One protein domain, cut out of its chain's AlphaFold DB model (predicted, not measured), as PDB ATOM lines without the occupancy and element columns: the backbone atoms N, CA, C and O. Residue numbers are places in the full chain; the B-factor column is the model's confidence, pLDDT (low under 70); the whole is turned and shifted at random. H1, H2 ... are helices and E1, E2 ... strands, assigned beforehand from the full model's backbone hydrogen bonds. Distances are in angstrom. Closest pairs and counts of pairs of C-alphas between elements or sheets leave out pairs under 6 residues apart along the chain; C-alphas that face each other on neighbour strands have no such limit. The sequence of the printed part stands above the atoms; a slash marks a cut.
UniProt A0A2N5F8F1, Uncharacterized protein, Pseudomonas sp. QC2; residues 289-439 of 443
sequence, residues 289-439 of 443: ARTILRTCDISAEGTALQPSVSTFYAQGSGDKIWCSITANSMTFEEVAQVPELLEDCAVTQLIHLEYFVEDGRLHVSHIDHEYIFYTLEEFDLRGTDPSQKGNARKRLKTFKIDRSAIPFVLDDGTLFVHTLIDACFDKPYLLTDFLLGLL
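Overview. This is residues 289 to 439 of the 443 residues of an uncharacterized protein of Pseudomonas sp. QC2 (UniProt A0A2N5F8F1). One large, twisted sheet of eight antiparallel strands makes a wall, with H2 over one face and H1 at the end where E6 begins and E7 ends. The long hairpin of E6 and E7 runs the length of the wall, and H3 comes after H2 without being on the sheet. The printed part has 151 residues with three named helices and eight named strands, in the order E1 E2 E3 E4 E5 E6 E7 H1 E8 H2 H3. The class is mixed, helices and strands; the whole is compact, with a radius of gyration of the C-alphas of 15.6 A and spans of 48 by 32 by 27 A.

Arrangement. E1 (residues 289 to 295), E2 (308 to 314), E3 (320 to 325) and E4 (329 to 335) form a meander, each strand the antiparallel neighbour of the one before. N 291 and O 311 are 2.9 A apart, N 310 and O 323 2.8 A, and N 322 and O 333 2.9 A. E5 (340 to 342), E6 (345 to 358) and E7 (361 to 375) form a second meander, with N 342 to O 345 at 2.9 A and N 350 to O 370 at 2.8 A. The sheet is branched: E4 and E5 lie on one side of E6, with E4 beside residues 348 to 355 and E5 beside 345 to 347, and E7 lies on the other side. Between the antiparallel neighbours E4 and E6, N 332 and O 351 are within hydrogen-bond range at 2.8 A. H1 (376 to 382) is on the sheet at a height of 5.9 A, over E7; Leu 376 and Ala 346 of E6 have their C-alphas 6.2 A apart. E8 (396 to 404) is an edge strand antiparallel to E7, with N 367 to O 401 at 2.9 A. H2 (416 to 424) is on the sheet at a height of 8.8 A, over E6, along it at 8 degrees on the local plane; the closest C-alphas, of Gln 349 and Cys 424, are 7.6 A apart. H3 (432 to 437) is not on the sheet; it forms a helical hairpin with H2, which it only just touches, with 3 pairs of C-alphas within 8 A, the closest those of His 418 and Thr 432, 6.8 A. They run opposite ways at a shallow tilt of 17 degrees. In H1, H2 and H3 every O i to N i+4 pair is within hydrogen-bond range.

Along the chain. E1 begins at C-alpha 289 (46.375, -35.503, -18.865). E6 spans 41.1 A and E7 39.6 A; E7 bends by 64 degrees at residue 365. E8, 21.6 A long, bends by 51 degrees at residue 399. H2 spans 12.5 A. H3 ends at C-alpha 437 (35.090, -27.773, -14.845).

Size, cuts and confidence. The C-alphas farthest apart, of Glu 343 and Asp 359, are 48.1 A apart. The printed part has no cut. The links E1 to E2, H1 to E8 and E8 to H2 are long. The mean pLDDT of the printed part is 91.2; residues 296 to 303 are under 70.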
ATOM      1  N   ALA A 289      47.010 -35.074 -17.634       92.56
ATOM      2  CA  ALA A 289      46.375 -35.503 -18.865       92.56
ATOM      3  C   ALA A 289      45.082 -36.264 -18.555       92.56
ATOM      4  O   ALA A 289      45.026 -37.064 -17.621       92.56
ATOM      5  N   ARG A 290      44.060 -36.056 -19.390       94.06
ATOM      6  CA  ARG A 290      42.823 -36.840 -19.393       94.06
ATOM      7  C   ARG A 290      42.721 -37.613 -20.699       94.06
ATOM      8  O   ARG A 290      42.744 -37.010 -21.769       94.06
ATOM      9  N   THR A 291      42.524 -38.923 -20.616       93.50
ATOM     10  CA  THR A 291      42.154 -39.748 -21.777       93.50
ATOM     11  C   THR A 291      40.741 -40.277 -21.593       93.50
ATOM     12  O   THR A 291      40.448 -40.941 -20.601       93.50
ATOM     13  N   ILE A 292      39.859 -39.982 -22.547       92.44
ATOM     14  CA  ILE A 292      38.490 -40.505 -22.578       92.44
ATOM     15  C   ILE A 292      38.518 -41.822 -23.355       92.44
ATOM     16  O   ILE A 292      38.858 -41.837 -24.534       92.44
ATOM     17  N   LEU A 293      38.185 -42.926 -22.691       90.38
ATOM     18  CA  LEU A 293      38.215 -44.266 -23.285       90.38
ATOM     19  C   LEU A 293      36.901 -44.637 -23.962       90.38
ATOM     20  O   LEU A 293      36.891 -45.351 -24.962       90.38
ATOM     21  N   ARG A 294      35.783 -44.211 -23.373       85.88
ATOM     22  CA  ARG A 294      34.435 -44.491 -23.872       85.88
ATOM     23  C   ARG A 294      33.539 -43.294 -23.595       85.88
ATOM     24  O   ARG A 294      33.558 -42.755 -22.489       85.88
ATOM     25  N   THR A 295      32.732 -42.929 -24.578       79.31
ATOM     26  CA  THR A 295      31.583 -42.030 -24.442       79.31
ATOM     27  C   THR A 295      30.351 -42.793 -24.900       79.31
ATOM     28  O   THR A 295      30.420 -43.549 -25.869       79.31
ATOM     29  N   CYS A 296      29.227 -42.633 -24.208       66.44
ATOM     30  CA  CYS A 296      27.958 -43.123 -24.731       66.44
ATOM     31  C   CYS A 296      27.278 -41.994 -25.509       66.44
ATOM     32  O   CYS A 296      27.008 -40.940 -24.940       66.44
ATOM     33  N   ASP A 297      26.935 -42.247 -26.774       53.41
ATOM     34  CA  ASP A 297      26.132 -41.353 -27.628       53.41
ATOM     35  C   ASP A 297      24.644 -41.358 -27.239       53.41
ATOM     36  O   ASP A 297      23.756 -41.201 -28.081       53.41
ATOM     37  N   ILE A 298      24.341 -41.567 -25.955       52.44
ATOM     38  CA  ILE A 298      22.982 -41.394 -25.464       52.44
ATOM     39  C   ILE A 298      22.735 -39.886 -25.475       52.44
ATOM     40  O   ILE A 298      23.051 -39.170 -24.529       52.44
ATOM     41  N   SER A 299      22.181 -39.422 -26.590       45.72
ATOM     42  CA  SER A 299      21.468 -38.159 -26.737       45.72
ATOM     43  C   SER A 299      20.211 -38.191 -25.864       45.72
ATOM     44  O   SER A 299      19.084 -38.185 -26.348       45.72
ATOM     45  N   ALA A 300      20.385 -38.302 -24.551       46.09
ATOM     46  CA  ALA A 300      19.292 -38.095 -23.625       46.09
ATOM     47  C   ALA A 300      19.226 -36.595 -23.354       46.09
ATOM     48  O   ALA A 300      20.002 -36.053 -22.567       46.09
ATOM     49  N   GLU A 301      18.294 -35.926 -24.033       46.44
ATOM     50  CA  GLU A 301      17.730 -34.674 -23.532       46.44
ATOM     51  C   GLU A 301      17.472 -34.845 -22.021       46.44
ATOM     52  O   GLU A 301      16.677 -35.693 -21.618       46.44
ATOM     53  N   GLY A 302      18.216 -34.115 -21.179       54.88
ATOM     54  CA  GLY A 302      18.068 -34.144 -19.718       54.88
ATOM     55  C   GLY A 302      19.223 -34.733 -18.890       54.88
ATOM     56  O   GLY A 302      19.158 -34.637 -17.666       54.88
ATOM     57  N   THR A 303      20.294 -35.296 -19.470       61.78
ATOM     58  CA  THR A 303      21.465 -35.707 -18.657       61.78
ATOM     59  C   THR A 303      22.362 -34.519 -18.318       61.78
ATOM     60  O   THR A 303      22.909 -33.881 -19.217       61.78
ATOM     61  N   ALA A 304      22.570 -34.259 -17.023       71.88
ATOM     62  CA  ALA A 304      23.406 -33.157 -16.536       71.88
ATOM     63  C   ALA A 304      24.862 -33.250 -17.013       71.88
ATOM     64  O   ALA A 304      25.482 -32.250 -17.381       71.88
ATOM     65  N   LEU A 305      25.400 -34.474 -17.036       83.69
ATOM     66  CA  LEU A 305      26.756 -34.795 -17.460       83.69
ATOM     67  C   LEU A 305      26.720 -35.876 -18.538       83.69
ATOM     68  O   LEU A 305      25.873 -36.764 -18.513       83.69
ATOM     69  N   GLN A 306      27.656 -35.800 -19.487       84.94
ATOM     70  CA  GLN A 306      27.769 -36.795 -20.546       84.94
ATOM     71  C   GLN A 306      28.394 -38.078 -19.974       84.94
ATOM     72  O   GLN A 306      29.513 -38.009 -19.445       84.94
ATOM     73  N   PRO A 307      27.731 -39.243 -20.104       90.31
ATOM     74  CA  PRO A 307      28.291 -40.498 -19.633       90.31
ATOM     75  C   PRO A 307      29.618 -40.810 -20.322       90.31
ATOM     76  O   PRO A 307      29.732 -40.780 -21.555       90.31
ATOM     77  N   SER A 308      30.639 -41.102 -19.522       93.94
ATOM     78  CA  SER A 308      31.983 -41.360 -20.027       93.94
ATOM     79  C   SER A 308      32.816 -42.179 -19.054       93.94
ATOM     80  O   SER A 308      32.589 -42.161 -17.848       93.94
ATOM     81  N   VAL A 309      33.822 -42.863 -19.593       95.88
ATOM     82  CA  VAL A 309      34.895 -43.480 -18.812       95.88
ATOM     83  C   VAL A 309      36.198 -42.803 -19.203       95.88
ATOM     84  O   VAL A 309      36.567 -42.790 -20.380       95.88
ATOM     85  N   SER A 310      36.874 -42.207 -18.226       96.31
ATOM     86  CA  SER A 310      38.109 -41.442 -18.403       96.31
ATOM     87  C   SER A 310      39.200 -41.923 -17.446       96.31
ATOM     88  O   SER A 310      38.903 -42.420 -16.363       96.31
ATOM     89  N   THR A 311      40.460 -41.721 -17.824       96.69
ATOM     90  CA  THR A 311      41.610 -41.790 -16.912       96.69
ATOM     91  C   THR A 311      42.297 -40.440 -16.818       96.69
ATOM     92  O   THR A 311      42.378 -39.720 -17.819       96.69
ATOM     93  N   PHE A 312      42.786 -40.126 -15.624       96.19
ATOM     94  CA  PHE A 312      43.569 -38.944 -15.296       96.19
ATOM     95  C   PHE A 312      44.938 -39.374 -14.787       96.19
ATOM     96  O   PHE A 312      45.006 -40.257 -13.938       96.19
ATOM     97  N   TYR A 313      46.012 -38.782 -15.300       94.06
ATOM     98  CA  TYR A 313      47.384 -39.140 -14.929       94.06
ATOM     99  C   TYR A 313      48.346 -37.976 -15.182       94.06
ATOM    100  O   TYR A 313      48.112 -37.142 -16.060       94.06
ATOM    101  N   ALA A 314      49.446 -37.928 -14.436       89.19
ATOM    102  CA  ALA A 314      50.528 -36.976 -14.676       89.19
ATOM    103  C   ALA A 314      51.548 -37.545 -15.677       89.19
ATOM    104  O   ALA A 314      51.782 -38.755 -15.721       89.19
ATOM    105  N   GLN A 315      52.180 -36.690 -16.488       82.81
ATOM    106  CA  GLN A 315      53.213 -37.157 -17.423       82.81
ATOM    107  C   GLN A 315      54.387 -37.805 -16.677       82.81
ATOM    108  O   GLN A 315      54.951 -37.220 -15.759       82.81
ATOM    109  N   GLY A 316      54.773 -39.011 -17.102       79.31
ATOM    110  CA  GLY A 316      55.890 -39.750 -16.506       79.31
ATOM    111  C   GLY A 316      55.580 -40.432 -15.170       79.31
ATOM    112  O   GLY A 316      56.457 -41.118 -14.653       79.31
ATOM    113  N   SER A 317      54.359 -40.296 -14.640       84.69
ATOM    114  CA  SER A 317      53.888 -41.073 -13.490       84.69
ATOM    115  C   SER A 317      53.063 -42.280 -13.948       84.69
ATOM    116  O   SER A 317      52.329 -42.205 -14.938       84.69
ATOM    117  N   GLY A 318      53.188 -43.404 -13.237       85.56
ATOM    118  CA  GLY A 318      52.282 -44.545 -13.390       85.56
ATOM    119  C   GLY A 318      50.971 -44.398 -12.609       85.56
ATOM    120  O   GLY A 318      50.047 -45.179 -12.844       85.56
ATOM    121  N   ASP A 319      50.885 -43.415 -11.708       91.94
ATOM    122  CA  ASP A 319      49.690 -43.134 -10.920       91.94
ATOM    123  C   ASP A 319      48.563 -42.609 -11.801       91.94
ATOM    124  O   ASP A 319      48.770 -41.770 -12.687       91.94
ATOM    125  N   LYS A 320      47.348 -43.079 -11.531       95.50
ATOM    126  CA  LYS A 320      46.170 -42.638 -12.263       95.50
ATOM    127  C   LYS A 320      44.916 -42.663 -11.412       95.50
ATOM    128  O   LYS A 320      44.806 -43.428 -10.461       95.50
ATOM    129  N   ILE A 321      43.929 -41.888 -11.841       97.69
ATOM    130  CA  ILE A 321      42.560 -41.995 -11.353       97.69
ATOM    131  C   ILE A 321      41.647 -42.411 -12.500       97.69
ATOM    132  O   ILE A 321      41.638 -41.794 -13.570       97.69
ATOM    133  N   TRP A 322      40.863 -43.459 -12.273       97.69
ATOM    134  CA  TRP A 322      39.746 -43.821 -13.134       97.69
ATOM    135  C   TRP A 322      38.510 -43.029 -12.737       97.69
ATOM    136  O   TRP A 322      38.168 -42.964 -11.563       97.69
ATOM    137  N   CYS A 323      37.821 -42.462 -13.721       97.56
ATOM    138  CA  CYS A 323      36.552 -41.772 -13.533       97.56
ATOM    139  C   CYS A 323      35.501 -42.377 -14.460       97.56
ATOM    140  O   CYS A 323      35.673 -42.378 -15.683       97.56
ATOM    141  N   SER A 324      34.413 -42.878 -13.884       96.12
ATOM    142  CA  SER A 324      33.244 -43.356 -14.618       96.12
ATOM    143  C   SER A 324      32.049 -42.480 -14.278       96.12
ATOM    144  O   SER A 324      31.672 -42.382 -13.117       96.12
ATOM    145  N   ILE A 325      31.443 -41.877 -15.293       94.81
ATOM    146  CA  ILE A 325      30.271 -41.011 -15.184       94.81
ATOM    147  C   ILE A 325      29.114 -41.701 -15.894       94.81
ATOM    148  O   ILE A 325      29.245 -42.107 -17.053       94.81
ATOM    149  N   THR A 326      27.987 -41.820 -15.207       92.12
ATOM    150  CA  THR A 326      26.715 -42.279 -15.772       92.12
ATOM    151  C   THR A 326      25.723 -41.112 -15.833       92.12
ATOM    152  O   THR A 326      26.125 -39.957 -15.751       92.12
ATOM    153  N   ALA A 327      24.428 -41.375 -16.020       88.88
ATOM    154  CA  ALA A 327      23.423 -40.312 -16.027       88.88
ATOM    155  C   ALA A 327      23.292 -39.608 -14.662       88.88
ATOM    156  O   ALA A 327      23.075 -38.396 -14.619       88.88
ATOM    157  N   ASN A 328      23.433 -40.364 -13.571       92.44
ATOM    158  CA  ASN A 328      23.132 -39.938 -12.202       92.44
ATOM    159  C   ASN A 328      24.196 -40.364 -11.180       92.44
ATOM    160  O   ASN A 328      23.957 -40.270  -9.982       92.44
ATOM    161  N   SER A 329      25.353 -40.866 -11.616       96.25
ATOM    162  CA  SER A 329      26.427 -41.251 -10.699       96.25
ATOM    163  C   SER A 329      27.815 -41.006 -11.265       96.25
ATOM    164  O   SER A 329      28.024 -41.001 -12.483       96.25
ATOM    165  N   MET A 330      28.771 -40.798 -10.366       96.56
ATOM    166  CA  MET A 330      30.196 -40.750 -10.668       96.56
ATOM    167  C   MET A 330      30.941 -41.716  -9.764       96.56
ATOM    168  O   MET A 330      30.572 -41.946  -8.616       96.56
ATOM    169  N   THR A 331      31.988 -42.324 -10.295       97.81
ATOM    170  CA  THR A 331      32.901 -43.168  -9.526       97.81
ATOM    171  C   THR A 331      34.320 -42.752  -9.837       97.81
ATOM    172  O   THR A 331      34.686 -42.687 -11.011       97.81
ATOM    173  N   PHE A 332      35.091 -42.495  -8.791       98.31
ATOM    174  CA  PHE A 332      36.508 -42.175  -8.837       98.31
ATOM    175  C   PHE A 332      37.269 -43.302  -8.155       98.31
ATOM    176  O   PHE A 332      36.909 -43.676  -7.045       98.31
ATOM    177  N   GLU A 333      38.297 -43.846  -8.794       98.31
ATOM    178  CA  GLU A 333      39.166 -44.858  -8.188       98.31
ATOM    179  C   GLU A 333      40.628 -44.482  -8.400       98.31
ATOM    180  O   GLU A 333      41.067 -44.328  -9.544       98.31
ATOM    181  N   GLU A 334      41.371 -44.347  -7.306       97.50
ATOM    182  CA  GLU A 334      42.804 -44.083  -7.315       97.50
ATOM    183  C   GLU A 334      43.600 -45.381  -7.463       97.50
ATOM    184  O   GLU A 334      43.541 -46.274  -6.619       97.50
ATOM    185  N   VAL A 335      44.372 -45.470  -8.545       95.88
ATOM    186  CA  VAL A 335      45.246 -46.601  -8.861       95.88
ATOM    187  C   VAL A 335      46.685 -46.096  -8.871       95.88
ATOM    188  O   VAL A 335      47.155 -45.508  -9.850       95.88
ATOM    189  N   ALA A 336      47.377 -46.307  -7.752       90.50
ATOM    190  CA  ALA A 336      48.771 -45.916  -7.593       90.50
ATOM    191  C   ALA A 336      49.713 -46.808  -8.421       90.50
ATOM    192  O   ALA A 336      49.459 -47.994  -8.609       90.50
ATOM    193  N   GLN A 337      50.837 -46.261  -8.888       87.31
ATOM    194  CA  GLN A 337      51.873 -47.045  -9.570       87.31
ATOM    195  C   GLN A 337      52.462 -48.120  -8.653       87.31
ATOM    196  O   GLN A 337      52.732 -49.239  -9.085       87.31
ATOM    197  N   VAL A 338      52.695 -47.742  -7.397       86.62
ATOM    198  CA  VAL A 338      53.106 -48.639  -6.322       86.62
ATOM    199  C   VAL A 338      51.920 -48.705  -5.368       86.62
ATOM    200  O   VAL A 338      51.715 -47.746  -4.622       86.62
ATOM    201  N   PRO A 339      51.090 -49.758  -5.445       87.69
ATOM    202  CA  PRO A 339      49.954 -49.887  -4.554       87.69
ATOM    203  C   PRO A 339      50.430 -50.211  -3.145       87.69
ATOM    204  O   PRO A 339      51.486 -50.816  -2.939       87.69
ATOM    205  N   GLU A 340      49.595 -49.868  -2.179       88.44
ATOM    206  CA  GLU A 340      49.695 -50.463  -0.862       88.44
ATOM    207  C   GLU A 340      49.347 -51.952  -0.944       88.44
ATOM    208  O   GLU A 340      48.400 -52.350  -1.635       88.44
ATOM    209  N   LEU A 341      50.142 -52.774  -0.260       85.62
ATOM    210  CA  LEU A 341      49.984 -54.220  -0.253       85.62
ATOM    211  C   LEU A 341      49.459 -54.683   1.102       85.62
ATOM    212  O   LEU A 341      50.073 -54.435   2.137       85.62
ATOM    213  N   LEU A 342      48.348 -55.413   1.072       85.31
ATOM    214  CA  LEU A 342      47.819 -56.147   2.211       85.31
ATOM    215  C   LEU A 342      47.980 -57.639   1.945       85.31
ATOM    216  O   LEU A 342      47.233 -58.209   1.145       85.31
ATOM    217  N   GLU A 343      48.935 -58.269   2.630       82.44
ATOM    218  CA  GLU A 343      49.369 -59.635   2.314       82.44
ATOM    219  C   GLU A 343      49.741 -59.723   0.815       82.44
ATOM    220  O   GLU A 343      50.648 -59.019   0.379       82.44
ATOM    221  N   ASP A 344      49.019 -60.513   0.014       82.44
ATOM    222  CA  ASP A 344      49.233 -60.649  -1.437       82.44
ATOM    223  C   ASP A 344      48.214 -59.851  -2.286       82.44
ATOM    224  O   ASP A 344      48.009 -60.141  -3.470       82.44
ATOM    225  N   CYS A 345      47.525 -58.871  -1.691       91.62
ATOM    226  CA  CYS A 345      46.516 -58.050  -2.366       91.62
ATOM    227  C   CYS A 345      47.005 -56.612  -2.568       91.62
ATOM    228  O   CYS A 345      47.474 -55.984  -1.623       91.62
ATOM    229  N   ALA A 346      46.803 -56.062  -3.763       93.25
ATOM    230  CA  ALA A 346      46.927 -54.627  -3.999       93.25
ATOM    231  C   ALA A 346      45.631 -53.914  -3.586       93.25
ATOM    232  O   ALA A 346      44.531 -54.377  -3.913       93.25
ATOM    233  N   VAL A 347      45.762 -52.792  -2.880       95.38
ATOM    234  CA  VAL A 347      44.629 -51.997  -2.387       95.38
ATOM    235  C   VAL A 347      44.471 -50.719  -3.214       95.38
ATOM    236  O   VAL A 347      45.447 -50.013  -3.466       95.38
ATOM    237  N   THR A 348      43.240 -50.412  -3.626       96.75
ATOM    238  CA  THR A 348      42.865 -49.115  -4.220       96.75
ATOM    239  C   THR A 348      41.773 -48.437  -3.398       96.75
ATOM    240  O   THR A 348      41.054 -49.097  -2.639       96.75
ATOM    241  N   GLN A 349      41.649 -47.117  -3.544       96.31
ATOM    242  CA  GLN A 349      40.616 -46.310  -2.885       96.31
ATOM    243  C   GLN A 349      39.592 -45.837  -3.910       96.31
ATOM    244  O   GLN A 349      39.956 -45.393  -5.002       96.31
ATOM    245  N   LEU A 350      38.309 -45.937  -3.569       98.00
ATOM    246  CA  LEU A 350      37.202 -45.627  -4.462       98.00
ATOM    247  C   LEU A 350      36.167 -44.751  -3.761       98.00
ATOM    248  O   LEU A 350      35.683 -45.085  -2.681       98.00
ATOM    249  N   ILE A 351      35.776 -43.665  -4.425       98.56
ATOM    250  CA  ILE A 351      34.609 -42.857  -4.067       98.56
ATOM    251  C   ILE A 351      33.546 -43.073  -5.135       98.56
ATOM    252  O   ILE A 351      33.764 -42.790  -6.316       98.56
ATOM    253  N   HIS A 352      32.381 -43.544  -4.717       98.38
ATOM    254  CA  HIS A 352      31.177 -43.568  -5.532       98.38
ATOM    255  C   HIS A 352      30.216 -42.501  -5.015       98.38
ATOM    256  O   HIS A 352      30.009 -42.396  -3.810       98.38
ATOM    257  N   LEU A 353      29.630 -41.715  -5.915       97.88
ATOM    258  CA  LEU A 353      28.572 -40.775  -5.571       97.88
ATOM    259  C   LEU A 353      27.425 -40.853  -6.572       97.88
ATOM    260  O   LEU A 353      27.647 -41.037  -7.772       97.88
ATOM    261  N   GLU A 354      26.208 -40.650  -6.083       98.00
ATOM    262  CA  GLU A 354      25.046 -40.355  -6.920       98.00
ATOM    263  C   GLU A 354      24.709 -38.874  -6.812       98.00
ATOM    264  O   GLU A 354      24.866 -38.254  -5.754       98.00
ATOM    265  N   TYR A 355      24.259 -38.302  -7.922       95.88
ATOM    266  CA  TYR A 355      23.932 -36.893  -8.005       95.88
ATOM    267  C   TYR A 355      22.628 -36.656  -8.762       95.88
ATOM    268  O   TYR A 355      22.211 -37.434  -9.625       95.88
ATOM    269  N   PHE A 356      22.019 -35.516  -8.472       94.50
ATOM    270  CA  PHE A 356      20.887 -34.960  -9.197       94.50
ATOM    271  C   PHE A 356      21.136 -33.479  -9.489       94.50
ATOM    272  O   PHE A 356      22.113 -32.892  -9.017       94.50
ATOM    273  N   VAL A 357      20.280 -32.887 -10.321       92.00
ATOM    274  CA  VAL A 357      20.313 -31.451 -10.607       92.00
ATOM    275  C   VAL A 357      19.087 -30.790 -10.015       92.00
ATOM    276  O   VAL A 357      17.965 -31.209 -10.289       92.00
ATOM    277  N   GLU A 358      19.321 -29.726  -9.263       90.69
ATOM    278  CA  GLU A 358      18.304 -28.839  -8.709       90.69
ATOM    279  C   GLU A 358      18.744 -27.400  -8.990       90.69
ATOM    280  O   GLU A 358      19.918 -27.064  -8.846       90.69
ATOM    281  N   ASP A 359      17.844 -26.576  -9.535       88.56
ATOM    282  CA  ASP A 359      18.124 -25.185  -9.926       88.56
ATOM    283  C   ASP A 359      19.396 -24.987 -10.781       88.56
ATOM    284  O   ASP A 359      20.120 -23.994 -10.673       88.56
ATOM    285  N   GLY A 360      19.683 -25.953 -11.662       86.69
ATOM    286  CA  GLY A 360      20.856 -25.932 -12.542       86.69
ATOM    287  C   GLY A 360      22.188 -26.224 -11.840       86.69
ATOM    288  O   GLY A 360      23.240 -26.093 -12.467       86.69
ATOM    289  N   ARG A 361      22.164 -26.631 -10.568       90.50
ATOM    290  CA  ARG A 361      23.334 -27.008  -9.767       90.50
ATOM    291  C   ARG A 361      23.338 -28.506  -9.485       90.50
ATOM    292  O   ARG A 361      22.289 -29.137  -9.414       90.50
ATOM    293  N   LEU A 362      24.531 -29.077  -9.341       94.00
ATOM    294  CA  LEU A 362      24.705 -30.481  -8.972       94.00
ATOM    295  C   LEU A 362      24.601 -30.646  -7.454       94.00
ATOM    296  O   LEU A 362      25.287 -29.946  -6.704       94.00
ATOM    297  N   HIS A 363      23.801 -31.619  -7.035       96.62
ATOM    298  CA  HIS A 363      23.647 -32.035  -5.646       96.62
ATOM    299  C   HIS A 363      23.954 -33.522  -5.511       96.62
ATOM    300  O   HIS A 363      23.611 -34.312  -6.386       96.62
ATOM    301  N   VAL A 364      24.597 -33.899  -4.413       97.88
ATOM    302  CA  VAL A 364      24.937 -35.277  -4.066       97.88
ATOM    303  C   VAL A 364      23.829 -35.864  -3.198       97.88
ATOM    304  O   VAL A 364      23.502 -35.304  -2.146       97.88
ATOM    305  N   SER A 365      23.281 -37.006  -3.617       97.94
ATOM    306  CA  SER A 365      22.245 -37.753  -2.884       97.94
ATOM    307  C   SER A 365      22.764 -38.961  -2.115       97.94
ATOM    308  O   SER A 365      22.107 -39.429  -1.183       97.94
ATOM    309  N   HIS A 366      23.911 -39.487  -2.534       98.12
ATOM    310  CA  HIS A 366      24.512 -40.683  -1.971       98.12
ATOM    311  C   HIS A 366      26.030 -40.646  -2.156       98.12
ATOM    312  O   HIS A 366      26.507 -40.182  -3.194       98.12
ATOM    313  N   ILE A 367      26.769 -41.157  -1.167       98.38
ATOM    314  CA  ILE A 367      28.223 -41.329  -1.216       98.38
ATOM    315  C   ILE A 367      28.617 -42.624  -0.524       98.38
ATOM    316  O   ILE A 367      28.217 -42.884   0.610       98.38
ATOM    317  N   ASP A 368      29.516 -43.352  -1.166       98.44
ATOM    318  CA  ASP A 368      30.248 -44.464  -0.595       98.44
ATOM    319  C   ASP A 368      31.753 -44.216  -0.743       98.44
ATOM    320  O   ASP A 368      32.224 -43.899  -1.837       98.44
ATOM    321  N   HIS A 369      32.517 -44.434   0.330       98.19
ATOM    322  CA  HIS A 369      33.969 -44.607   0.238       98.19
ATOM    323  C   HIS A 369      34.343 -46.059   0.529       98.19
ATOM    324  O   HIS A 369      33.929 -46.625   1.548       98.19
ATOM    325  N   GLU A 370      35.128 -46.662  -0.361       97.50
ATOM    326  CA  GLU A 370      35.494 -48.074  -0.318       97.50
ATOM    327  C   GLU A 370      36.984 -48.300  -0.586       97.50
ATOM    328  O   GLU A 370      37.566 -47.696  -1.483       97.50
ATOM    329  N   TYR A 371      37.566 -49.269   0.119       96.94
ATOM    330  CA  TYR A 371      38.780 -49.951  -0.312       96.94
ATOM    331  C   TYR A 371      38.425 -51.155  -1.185       96.94
ATOM    332  O   TYR A 371      37.553 -51.967  -0.833       96.94
ATOM    333  N   ILE A 372      39.121 -51.285  -2.312       97.50
ATOM    334  CA  ILE A 372      38.983 -52.398  -3.253       97.50
ATOM    335  C   ILE A 372      40.266 -53.228  -3.225       97.50
ATOM    336  O   ILE A 372      41.367 -52.684  -3.206       97.50
ATOM    337  N   PHE A 373      40.119 -54.553  -3.236       96.81
ATOM    338  CA  PHE A 373      41.231 -55.491  -3.108       96.81
ATOM    339  C   PHE A 373      41.393 -56.302  -4.390       96.81
ATOM    340  O   PHE A 373      40.479 -57.023  -4.798       96.81
ATOM    341  N   TYR A 374      42.569 -56.202  -4.995       97.31
ATOM    342  CA  TYR A 374      42.942 -56.876  -6.232       97.31
ATOM    343  C   TYR A 374      43.999 -57.937  -5.950       97.31
ATOM    344  O   TYR A 374      44.890 -57.716  -5.129       97.31
ATOM    345  N   THR A 375      43.958 -59.065  -6.662       96.06
ATOM    346  CA  THR A 375      45.175 -59.881  -6.779       96.06
ATOM    347  C   THR A 375      46.195 -59.095  -7.603       96.06
ATOM    348  O   THR A 375      45.820 -58.189  -8.347       96.06
ATOM    349  N   LEU A 376      47.482 -59.437  -7.518       93.69
ATOM    350  CA  LEU A 376      48.502 -58.752  -8.322       93.69
ATOM    351  C   LEU A 376      48.191 -58.816  -9.832       93.69
ATOM    352  O   LEU A 376      48.305 -57.816 -10.531       93.69
ATOM    353  N   GLU A 377      47.688 -59.957 -10.315       94.31
ATOM    354  CA  GLU A 377      47.264 -60.125 -11.713       94.31
ATOM    355  C   GLU A 377      46.051 -59.249 -12.070       94.31
ATOM    356  O   GLU A 377      46.026 -58.610 -13.124       94.31
ATOM    357  N   GLU A 378      45.037 -59.190 -11.197       97.50
ATOM    358  CA  GLU A 378      43.884 -58.309 -11.407       97.50
ATOM    359  C   GLU A 378      44.304 -56.834 -11.381       97.50
ATOM    360  O   GLU A 378      43.751 -56.026 -12.123       97.50
ATOM    361  N   PHE A 379      45.276 -56.469 -10.546       96.19
ATOM    362  CA  PHE A 379      45.775 -55.103 -10.434       96.19
ATOM    363  C   PHE A 379      46.520 -54.659 -11.698       96.19
ATOM    364  O   PHE A 379      46.241 -53.583 -12.235       96.19
ATOM    365  N   ASP A 380      47.391 -55.515 -12.237       93.38
ATOM    366  CA  ASP A 380      48.087 -55.257 -13.503       93.38
ATOM    367  C   ASP A 380      47.089 -55.020 -14.650       93.38
ATOM    368  O   ASP A 380      47.224 -54.071 -15.434       93.38
ATOM    369  N   LEU A 381      46.024 -55.830 -14.709       95.50
ATOM    370  CA  LEU A 381      44.931 -55.645 -15.665       95.50
ATOM    371  C   LEU A 381      44.166 -54.340 -15.408       95.50
ATOM    372  O   LEU A 381      43.932 -53.580 -16.351       95.50
ATOM    373  N   ARG A 382      43.838 -54.021 -14.148       95.44
ATOM    374  CA  ARG A 382      43.159 -52.773 -13.743       95.44
ATOM    375  C   ARG A 382      43.930 -51.523 -14.164       95.44
ATOM    376  O   ARG A 382      43.315 -50.496 -14.471       95.44
ATOM    377  N   GLY A 383      45.258 -51.615 -14.236       90.94
ATOM    378  CA  GLY A 383      46.135 -50.555 -14.724       90.94
ATOM    379  C   GLY A 383      45.870 -50.142 -16.178       90.94
ATOM    380  O   GLY A 383      46.193 -49.009 -16.547       90.94
ATOM    381  N   THR A 384      45.258 -51.009 -16.990       91.12
ATOM    382  CA  THR A 384      44.962 -50.750 -18.412       91.12
ATOM    383  C   THR A 384      43.482 -50.884 -18.773       91.12
ATOM    384  O   THR A 384      43.035 -50.235 -19.720       91.12
ATOM    385  N   ASP A 385      42.708 -51.656 -18.009       94.19
ATOM    386  CA  ASP A 385      41.283 -51.885 -18.229       94.19
ATOM    387  C   ASP A 385      40.430 -51.252 -17.108       94.19
ATOM    388  O   ASP A 385      40.478 -51.704 -15.957       94.19
ATOM    389  N   PRO A 386      39.590 -50.241 -17.420       92.56
ATOM    390  CA  PRO A 386      38.660 -49.644 -16.464       92.56
ATOM    391  C   PRO A 386      37.618 -50.620 -15.887       92.56
ATOM    392  O   PRO A 386      36.981 -50.305 -14.885       92.56
ATOM    393  N   SER A 387      37.382 -51.761 -16.541       93.38
ATOM    394  CA  SER A 387      36.316 -52.709 -16.198       93.38
ATOM    395  C   SER A 387      36.761 -53.878 -15.317       93.38
ATOM    396  O   SER A 387      35.906 -54.605 -14.797       93.38
ATOM    397  N   GLN A 388      38.072 -54.044 -15.114       96.75
ATOM    398  CA  GLN A 388      38.615 -55.070 -14.229       96.75
ATOM    399  C   GLN A 388      38.148 -54.830 -12.788       96.75
ATOM    400  O   GLN A 388      38.325 -53.753 -12.222       96.75
ATOM    401  N   LYS A 389      37.553 -55.851 -12.171       95.44
ATOM    402  CA  LYS A 389      37.088 -55.796 -10.778       95.44
ATOM    403  C   LYS A 389      38.151 -56.369  -9.847       95.44
ATOM    404  O   LYS A 389      38.829 -57.313 -10.234       95.44
ATOM    405  N   GLY A 390      38.268 -55.823  -8.640       95.12
ATOM    406  CA  GLY A 390      39.067 -56.433  -7.578       95.12
ATOM    407  C   GLY A 390      38.222 -57.457  -6.837       95.12
ATOM    408  O   GLY A 390      37.206 -57.085  -6.238       95.12
ATOM    409  N   ASN A 391      38.592 -58.734  -6.936       95.06
ATOM    410  CA  ASN A 391      37.846 -59.836  -6.321       95.06
ATOM    411  C   ASN A 391      38.673 -60.602  -5.284       95.06
ATOM    412  O   ASN A 391      38.190 -61.605  -4.757       95.06
ATOM    413  N   ALA A 392      39.886 -60.143  -4.964       94.19
ATOM    414  CA  ALA A 392      40.746 -60.821  -3.997       94.19
ATOM    415  C   ALA A 392      40.118 -60.895  -2.600       94.19
ATOM    416  O   ALA A 392      40.286 -61.890  -1.896       94.19
ATOM    417  N   ARG A 393      39.371 -59.857  -2.199       93.31
ATOM    418  CA  ARG A 393      38.627 -59.796  -0.931       93.31
ATOM    419  C   ARG A 393      37.318 -59.029  -1.098       93.31
ATOM    420  O   ARG A 393      37.120 -58.296  -2.068       93.31
ATOM    421  N   LYS A 394      36.416 -59.168  -0.119       92.50
ATOM    422  CA  LYS A 394      35.229 -58.306  -0.011       92.50
ATOM    423  C   LYS A 394      35.695 -56.858   0.160       92.50
ATOM    424  O   LYS A 394      36.556 -56.591   0.990       92.50
ATOM    425  N   ARG A 395      35.099 -55.937  -0.600       95.00
ATOM    426  CA  ARG A 395      35.335 -54.493  -0.461       95.00
ATOM    427  C   ARG A 395      35.055 -54.035   0.966       95.00
ATOM    428  O   ARG A 395      34.097 -54.508   1.586       95.00
ATOM    429  N   LEU A 396      35.850 -53.087   1.444       95.38
ATOM    430  CA  LEU A 396      35.678 -52.497   2.764       95.38
ATOM    431  C   LEU A 396      35.157 -51.074   2.618       95.38
ATOM    432  O   LEU A 396      35.882 -50.193   2.173       95.38
ATOM    433  N   LYS A 397      33.903 -50.849   3.009       96.75
ATOM    434  CA  LYS A 397      33.317 -49.509   3.061       96.75
ATOM    435  C   LYS A 397      33.755 -48.827   4.358       96.75
ATOM    436  O   LYS A 397      33.682 -49.459   5.410       96.75
ATOM    437  N   THR A 398      34.214 -47.579   4.299       96.56
ATOM    438  CA  THR A 398      34.664 -46.837   5.500       96.56
ATOM    439  C   THR A 398      33.618 -45.852   6.007       96.56
ATOM    440  O   THR A 398      33.510 -45.624   7.209       96.56
ATOM    441  N   PHE A 399      32.821 -45.289   5.107       98.06
ATOM    442  CA  PHE A 399      31.632 -44.524   5.445       98.06
ATOM    443  C   PHE A 399      30.619 -44.593   4.310       98.06
ATOM    444  O   PHE A 399      30.946 -44.924   3.165       98.06
ATOM    445  N   LYS A 400      29.382 -44.256   4.661       98.25
ATOM    446  CA  LYS A 400      28.260 -44.136   3.744       98.25
ATOM    447  C   LYS A 400      27.410 -42.932   4.112       98.25
ATOM    448  O   LYS A 400      27.096 -42.743   5.288       98.25
ATOM    449  N   ILE A 401      27.019 -42.166   3.103       98.44
ATOM    450  CA  ILE A 401      26.016 -41.108   3.200       98.44
ATOM    451  C   ILE A 401      24.867 -41.480   2.268       98.44
ATOM    452  O   ILE A 401      25.092 -41.789   1.101       98.44
ATOM    453  N   ASP A 402      23.644 -41.449   2.785       97.12
ATOM    454  CA  ASP A 402      22.420 -41.697   2.023       97.12
ATOM    455  C   ASP A 402      21.422 -40.549   2.250       97.12
ATOM    456  O   ASP A 402      21.488 -39.829   3.251       97.12
ATOM    457  N   ARG A 403      20.465 -40.409   1.323       96.12
ATOM    458  CA  ARG A 403      19.357 -39.437   1.401       96.12
ATOM    459  C   ARG A 403      19.844 -38.015   1.693       96.12
ATOM    460  O   ARG A 403      19.337 -37.328   2.574       96.12
ATOM    461  N   SER A 404      20.861 -37.589   0.955       97.31
ATOM    462  CA  SER A 404      21.453 -36.264   1.095       97.31
ATOM    463  C   SER A 404      20.991 -35.305  -0.009       97.31
ATOM    464  O   SER A 404      20.410 -35.715  -1.014       97.31
ATOM    465  N   ALA A 405      21.256 -34.015   0.172       97.44
ATOM    466  CA  ALA A 405      21.018 -32.978  -0.835       97.44
ATOM    467  C   ALA A 405      22.200 -31.999  -0.907       97.44
ATOM    468  O   ALA A 405      22.022 -30.790  -1.042       97.44
ATOM    469  N   ILE A 406      23.427 -32.515  -0.780       97.88
ATOM    470  CA  ILE A 406      24.637 -31.702  -0.588       97.88
ATOM    471  C   ILE A 406      25.022 -31.035  -1.914       97.88
ATOM    472  O   ILE A 406      25.365 -31.748  -2.860       97.88
ATOM    473  N   PRO A 407      25.022 -29.697  -2.019       96.62
ATOM    474  CA  PRO A 407      25.519 -29.023  -3.212       96.62
ATOM    475  C   PRO A 407      27.000 -29.345  -3.459       96.62
ATOM    476  O   PRO A 407      27.788 -29.438  -2.518       96.62
ATOM    477  N   PHE A 408      27.424 -29.434  -4.724       95.62
ATOM    478  CA  PHE A 408      28.857 -29.555  -5.051       95.62
ATOM    479  C   PHE A 408      29.675 -28.356  -4.538       95.62
ATOM    480  O   PHE A 408      30.857 -28.510  -4.224       95.62
ATOM    481  N   VAL A 409      29.038 -27.182  -4.443       95.56
ATOM    482  CA  VAL A 409      29.584 -25.958  -3.845       95.56
ATOM    483  C   VAL A 409      28.605 -25.466  -2.790       95.56
ATOM    484  O   VAL A 409      27.477 -25.110  -3.130       95.56
ATOM    485  N   LEU A 410      29.030 -25.459  -1.529       94.94
ATOM    486  CA  LEU A 410      28.226 -24.961  -0.414       94.94
ATOM    487  C   LEU A 410      28.132 -23.427  -0.445       94.94
ATOM    488  O   LEU A 410      28.910 -22.754  -1.124       94.94
ATOM    489  N   ASP A 411      27.207 -22.868   0.333       92.12
ATOM    490  CA  ASP A 411      26.954 -21.421   0.376       92.12
ATOM    491  C   ASP A 411      28.160 -20.596   0.853       92.12
ATOM    492  O   ASP A 411      28.296 -19.427   0.491       92.12
ATOM    493  N   ASP A 412      29.062 -21.199   1.629       91.56
ATOM    494  CA  ASP A 412      30.315 -20.584   2.081       91.56
ATOM    495  C   ASP A 412      31.467 -20.707   1.063       91.56
ATOM    496  O   ASP A 412      32.594 -20.309   1.353       91.56
ATOM    497  N   GLY A 413      31.201 -21.262  -0.125       93.31
ATOM    498  CA  GLY A 413      32.193 -21.487  -1.175       93.31
ATOM    499  C   GLY A 413      32.979 -22.795  -1.045       93.31
ATOM    500  O   GLY A 413      33.833 -23.055  -1.895       93.31
ATOM    501  N   THR A 414      32.697 -23.628  -0.035       95.00
ATOM    502  CA  THR A 414      33.314 -24.956   0.112       95.00
ATOM    503  C   THR A 414      33.001 -25.839  -1.096       95.00
ATOM    504  O   THR A 414      31.841 -26.129  -1.392       95.00
ATOM    505  N   LEU A 415      34.047 -26.335  -1.748       96.06
ATOM    506  CA  LEU A 415      34.019 -27.349  -2.792       96.06
ATOM    507  C   LEU A 415      33.900 -28.736  -2.148       96.06
ATOM    508  O   LEU A 415      34.904 -29.359  -1.793       96.06
ATOM    509  N   PHE A 416      32.671 -29.217  -1.964       96.56
ATOM    510  CA  PHE A 416      32.396 -30.420  -1.177       96.56
ATOM    511  C   PHE A 416      33.055 -31.682  -1.758       96.56
ATOM    512  O   PHE A 416      33.750 -32.404  -1.047       96.56
ATOM    513  N   VAL A 417      32.882 -31.937  -3.061       96.44
ATOM    514  CA  VAL A 417      33.429 -33.147  -3.706       96.44
ATOM    515  C   VAL A 417      34.958 -33.109  -3.756       96.44
ATOM    516  O   VAL A 417      35.598 -34.128  -3.512       96.44
ATOM    517  N   HIS A 418      35.554 -31.938  -4.008       94.94
ATOM    518  CA  HIS A 418      37.010 -31.754  -3.960       94.94
ATOM    519  C   HIS A 418      37.559 -32.029  -2.572       94.94
ATOM    520  O   HIS A 418      38.506 -32.786  -2.433       94.94
ATOM    521  N   THR A 419      36.927 -31.443  -1.561       94.94
ATOM    522  CA  THR A 419      37.269 -31.631  -0.154       94.94
ATOM    523  C   THR A 419      37.235 -33.107   0.244       94.94
ATOM    524  O   THR A 419      38.135 -33.592   0.923       94.94
ATOM    525  N   LEU A 420      36.207 -33.835  -0.196       95.62
ATOM    526  CA  LEU A 420      36.078 -35.258   0.092       95.62
ATOM    527  C   LEU A 420      37.196 -36.079  -0.564       95.62
ATOM    528  O   LEU A 420      37.771 -36.953   0.079       95.62
ATOM    529  N   ILE A 421      37.488 -35.804  -1.837       95.69
ATOM    530  CA  ILE A 421      38.548 -36.487  -2.586       95.69
ATOM    531  C   ILE A 421      39.919 -36.173  -1.984       95.69
ATOM    532  O   ILE A 421      40.710 -37.092  -1.820       95.69
ATOM    533  N   ASP A 422      40.172 -34.921  -1.603       93.00
ATOM    534  CA  ASP A 422      41.411 -34.482  -0.948       93.00
ATOM    535  C   ASP A 422      41.683 -35.222   0.363       93.00
ATOM    536  O   ASP A 422      42.809 -35.623   0.635       93.00
ATOM    537  N   ALA A 423      40.635 -35.486   1.140       92.12
ATOM    538  CA  ALA A 423      40.769 -36.203   2.400       92.12
ATOM    539  C   ALA A 423      40.931 -37.724   2.261       92.12
ATOM    540  O   ALA A 423      41.356 -38.375   3.219       92.12
ATOM    541  N   CYS A 424      40.522 -38.304   1.129       93.94
ATOM    542  CA  CYS A 424      40.509 -39.756   0.939       93.94
ATOM    543  C   CYS A 424      41.651 -40.251   0.048       93.94
ATOM    544  O   CYS A 424      42.153 -41.348   0.268       93.94
ATOM    545  N   PHE A 425      42.023 -39.496  -0.984       94.38
ATOM    546  CA  PHE A 425      42.996 -39.928  -1.988       94.38
ATOM    547  C   PHE A 425      44.380 -39.362  -1.692       94.38
ATOM    548  O   PHE A 425      44.510 -38.251  -1.186       94.38
ATOM    549  N   ASP A 426      45.419 -40.091  -2.091       91.19
ATOM    550  CA  ASP A 426      46.804 -39.631  -1.955       91.19
ATOM    551  C   ASP A 426      47.174 -38.606  -3.044       91.19
ATOM    552  O   ASP A 426      48.073 -37.780  -2.876       91.19
ATOM    553  N   LYS A 427      46.505 -38.674  -4.202       91.88
ATOM    554  CA  LYS A 427      46.775 -37.871  -5.408       91.88
ATOM    555  C   LYS A 427      45.504 -37.165  -5.895       91.88
ATOM    556  O   LYS A 427      45.167 -37.237  -7.085       91.88
ATOM    557  N   PRO A 428      44.817 -36.409  -5.018       92.38
ATOM    558  CA  PRO A 428      43.557 -35.743  -5.348       92.38
ATOM    559  C   PRO A 428      43.719 -34.723  -6.484       92.38
ATOM    560  O   PRO A 428      42.800 -34.504  -7.277       92.38
ATOM    561  N   TYR A 429      44.931 -34.170  -6.632       90.75
ATOM    562  CA  TYR A 429      45.297 -33.204  -7.667       90.75
ATOM    563  C   TYR A 429      45.036 -33.685  -9.104       90.75
ATOM    564  O   TYR A 429      44.856 -32.862 -10.003       90.75
ATOM    565  N   LEU A 430      44.984 -35.002  -9.342       94.00
ATOM    566  CA  LEU A 430      44.682 -35.576 -10.658       94.00
ATOM    567  C   LEU A 430      43.235 -35.307 -11.114       94.00
ATOM    568  O   LEU A 430      42.948 -35.399 -12.308       94.00
ATOM    569  N   LEU A 431      42.322 -34.960 -10.201       94.69
ATOM    570  CA  LEU A 431      40.921 -34.656 -10.520       94.69
ATOM    571  C   LEU A 431      40.555 -33.172 -10.400       94.69
ATOM    572  O   LEU A 431      39.496 -32.788 -10.902       94.69
ATOM    573  N   THR A 432      41.392 -32.341  -9.773       91.56
ATOM    574  CA  THR A 432      41.043 -30.965  -9.373       91.56
ATOM    575  C   THR A 432      40.424 -30.141 -10.500       91.56
ATOM    576  O   THR A 432      39.281 -29.695 -10.382       91.56
ATOM    577  N   ASP A 433      41.131 -29.980 -11.622       89.62
ATOM    578  CA  ASP A 433      40.660 -29.138 -12.729       89.62
ATOM    579  C   ASP A 433      39.426 -29.725 -13.425       89.62
ATOM    580  O   ASP A 433      38.543 -28.989 -13.869       89.62
ATOM    581  N   PHE A 434      39.325 -31.057 -13.488       92.38
ATOM    582  CA  PHE A 434      38.148 -31.721 -14.039       92.38
ATOM    583  C   PHE A 434      36.903 -31.419 -13.204       92.38
ATOM    584  O   PHE A 434      35.881 -31.022 -13.763       92.38
ATOM    585  N   LEU A 435      37.004 -31.563 -11.882       93.00
ATOM    586  CA  LEU A 435      35.904 -31.296 -10.964       93.00
ATOM    587  C   LEU A 435      35.531 -29.808 -10.947       93.00
ATOM    588  O   LEU A 435      34.345 -29.493 -10.919       93.00
ATOM    589  N   LEU A 436      36.503 -28.889 -11.037       91.25
ATOM    590  CA  LEU A 436      36.220 -27.452 -11.189       91.25
ATOM    591  C   LEU A 436      35.461 -27.160 -12.489       91.25
ATOM    592  O   LEU A 436      34.522 -26.365 -12.501       91.25
ATOM    593  N   GLY A 437      35.808 -27.855 -13.575       89.38
ATOM    594  CA  GLY A 437      35.090 -27.773 -14.845       89.38
ATOM    595  C   GLY A 437      33.629 -28.233 -14.771       89.38
ATOM    596  O   GLY A 437      32.826 -27.812 -15.601       89.38
ATOM    597  N   LEU A 438      33.250 -29.053 -13.780       89.31
ATOM    598  CA  LEU A 438      31.852 -29.457 -13.565       89.31
ATOM    599  C   LEU A 438      30.990 -28.345 -12.956       89.31
ATOM    600  O   LEU A 438      29.768 -28.412 -13.058       89.31
ATOM    601  N   LEU A 439      31.609 -27.337 -12.336       86.88
ATOM    602  CA  LEU A 439      30.918 -26.250 -11.634       86.88
ATOM    603  C   LEU A 439      30.533 -25.089 -12.557       86.88
ATOM    604  O   LEU A 439      29.743 -24.228 -12.175       86.88
TER     605      LEU A 439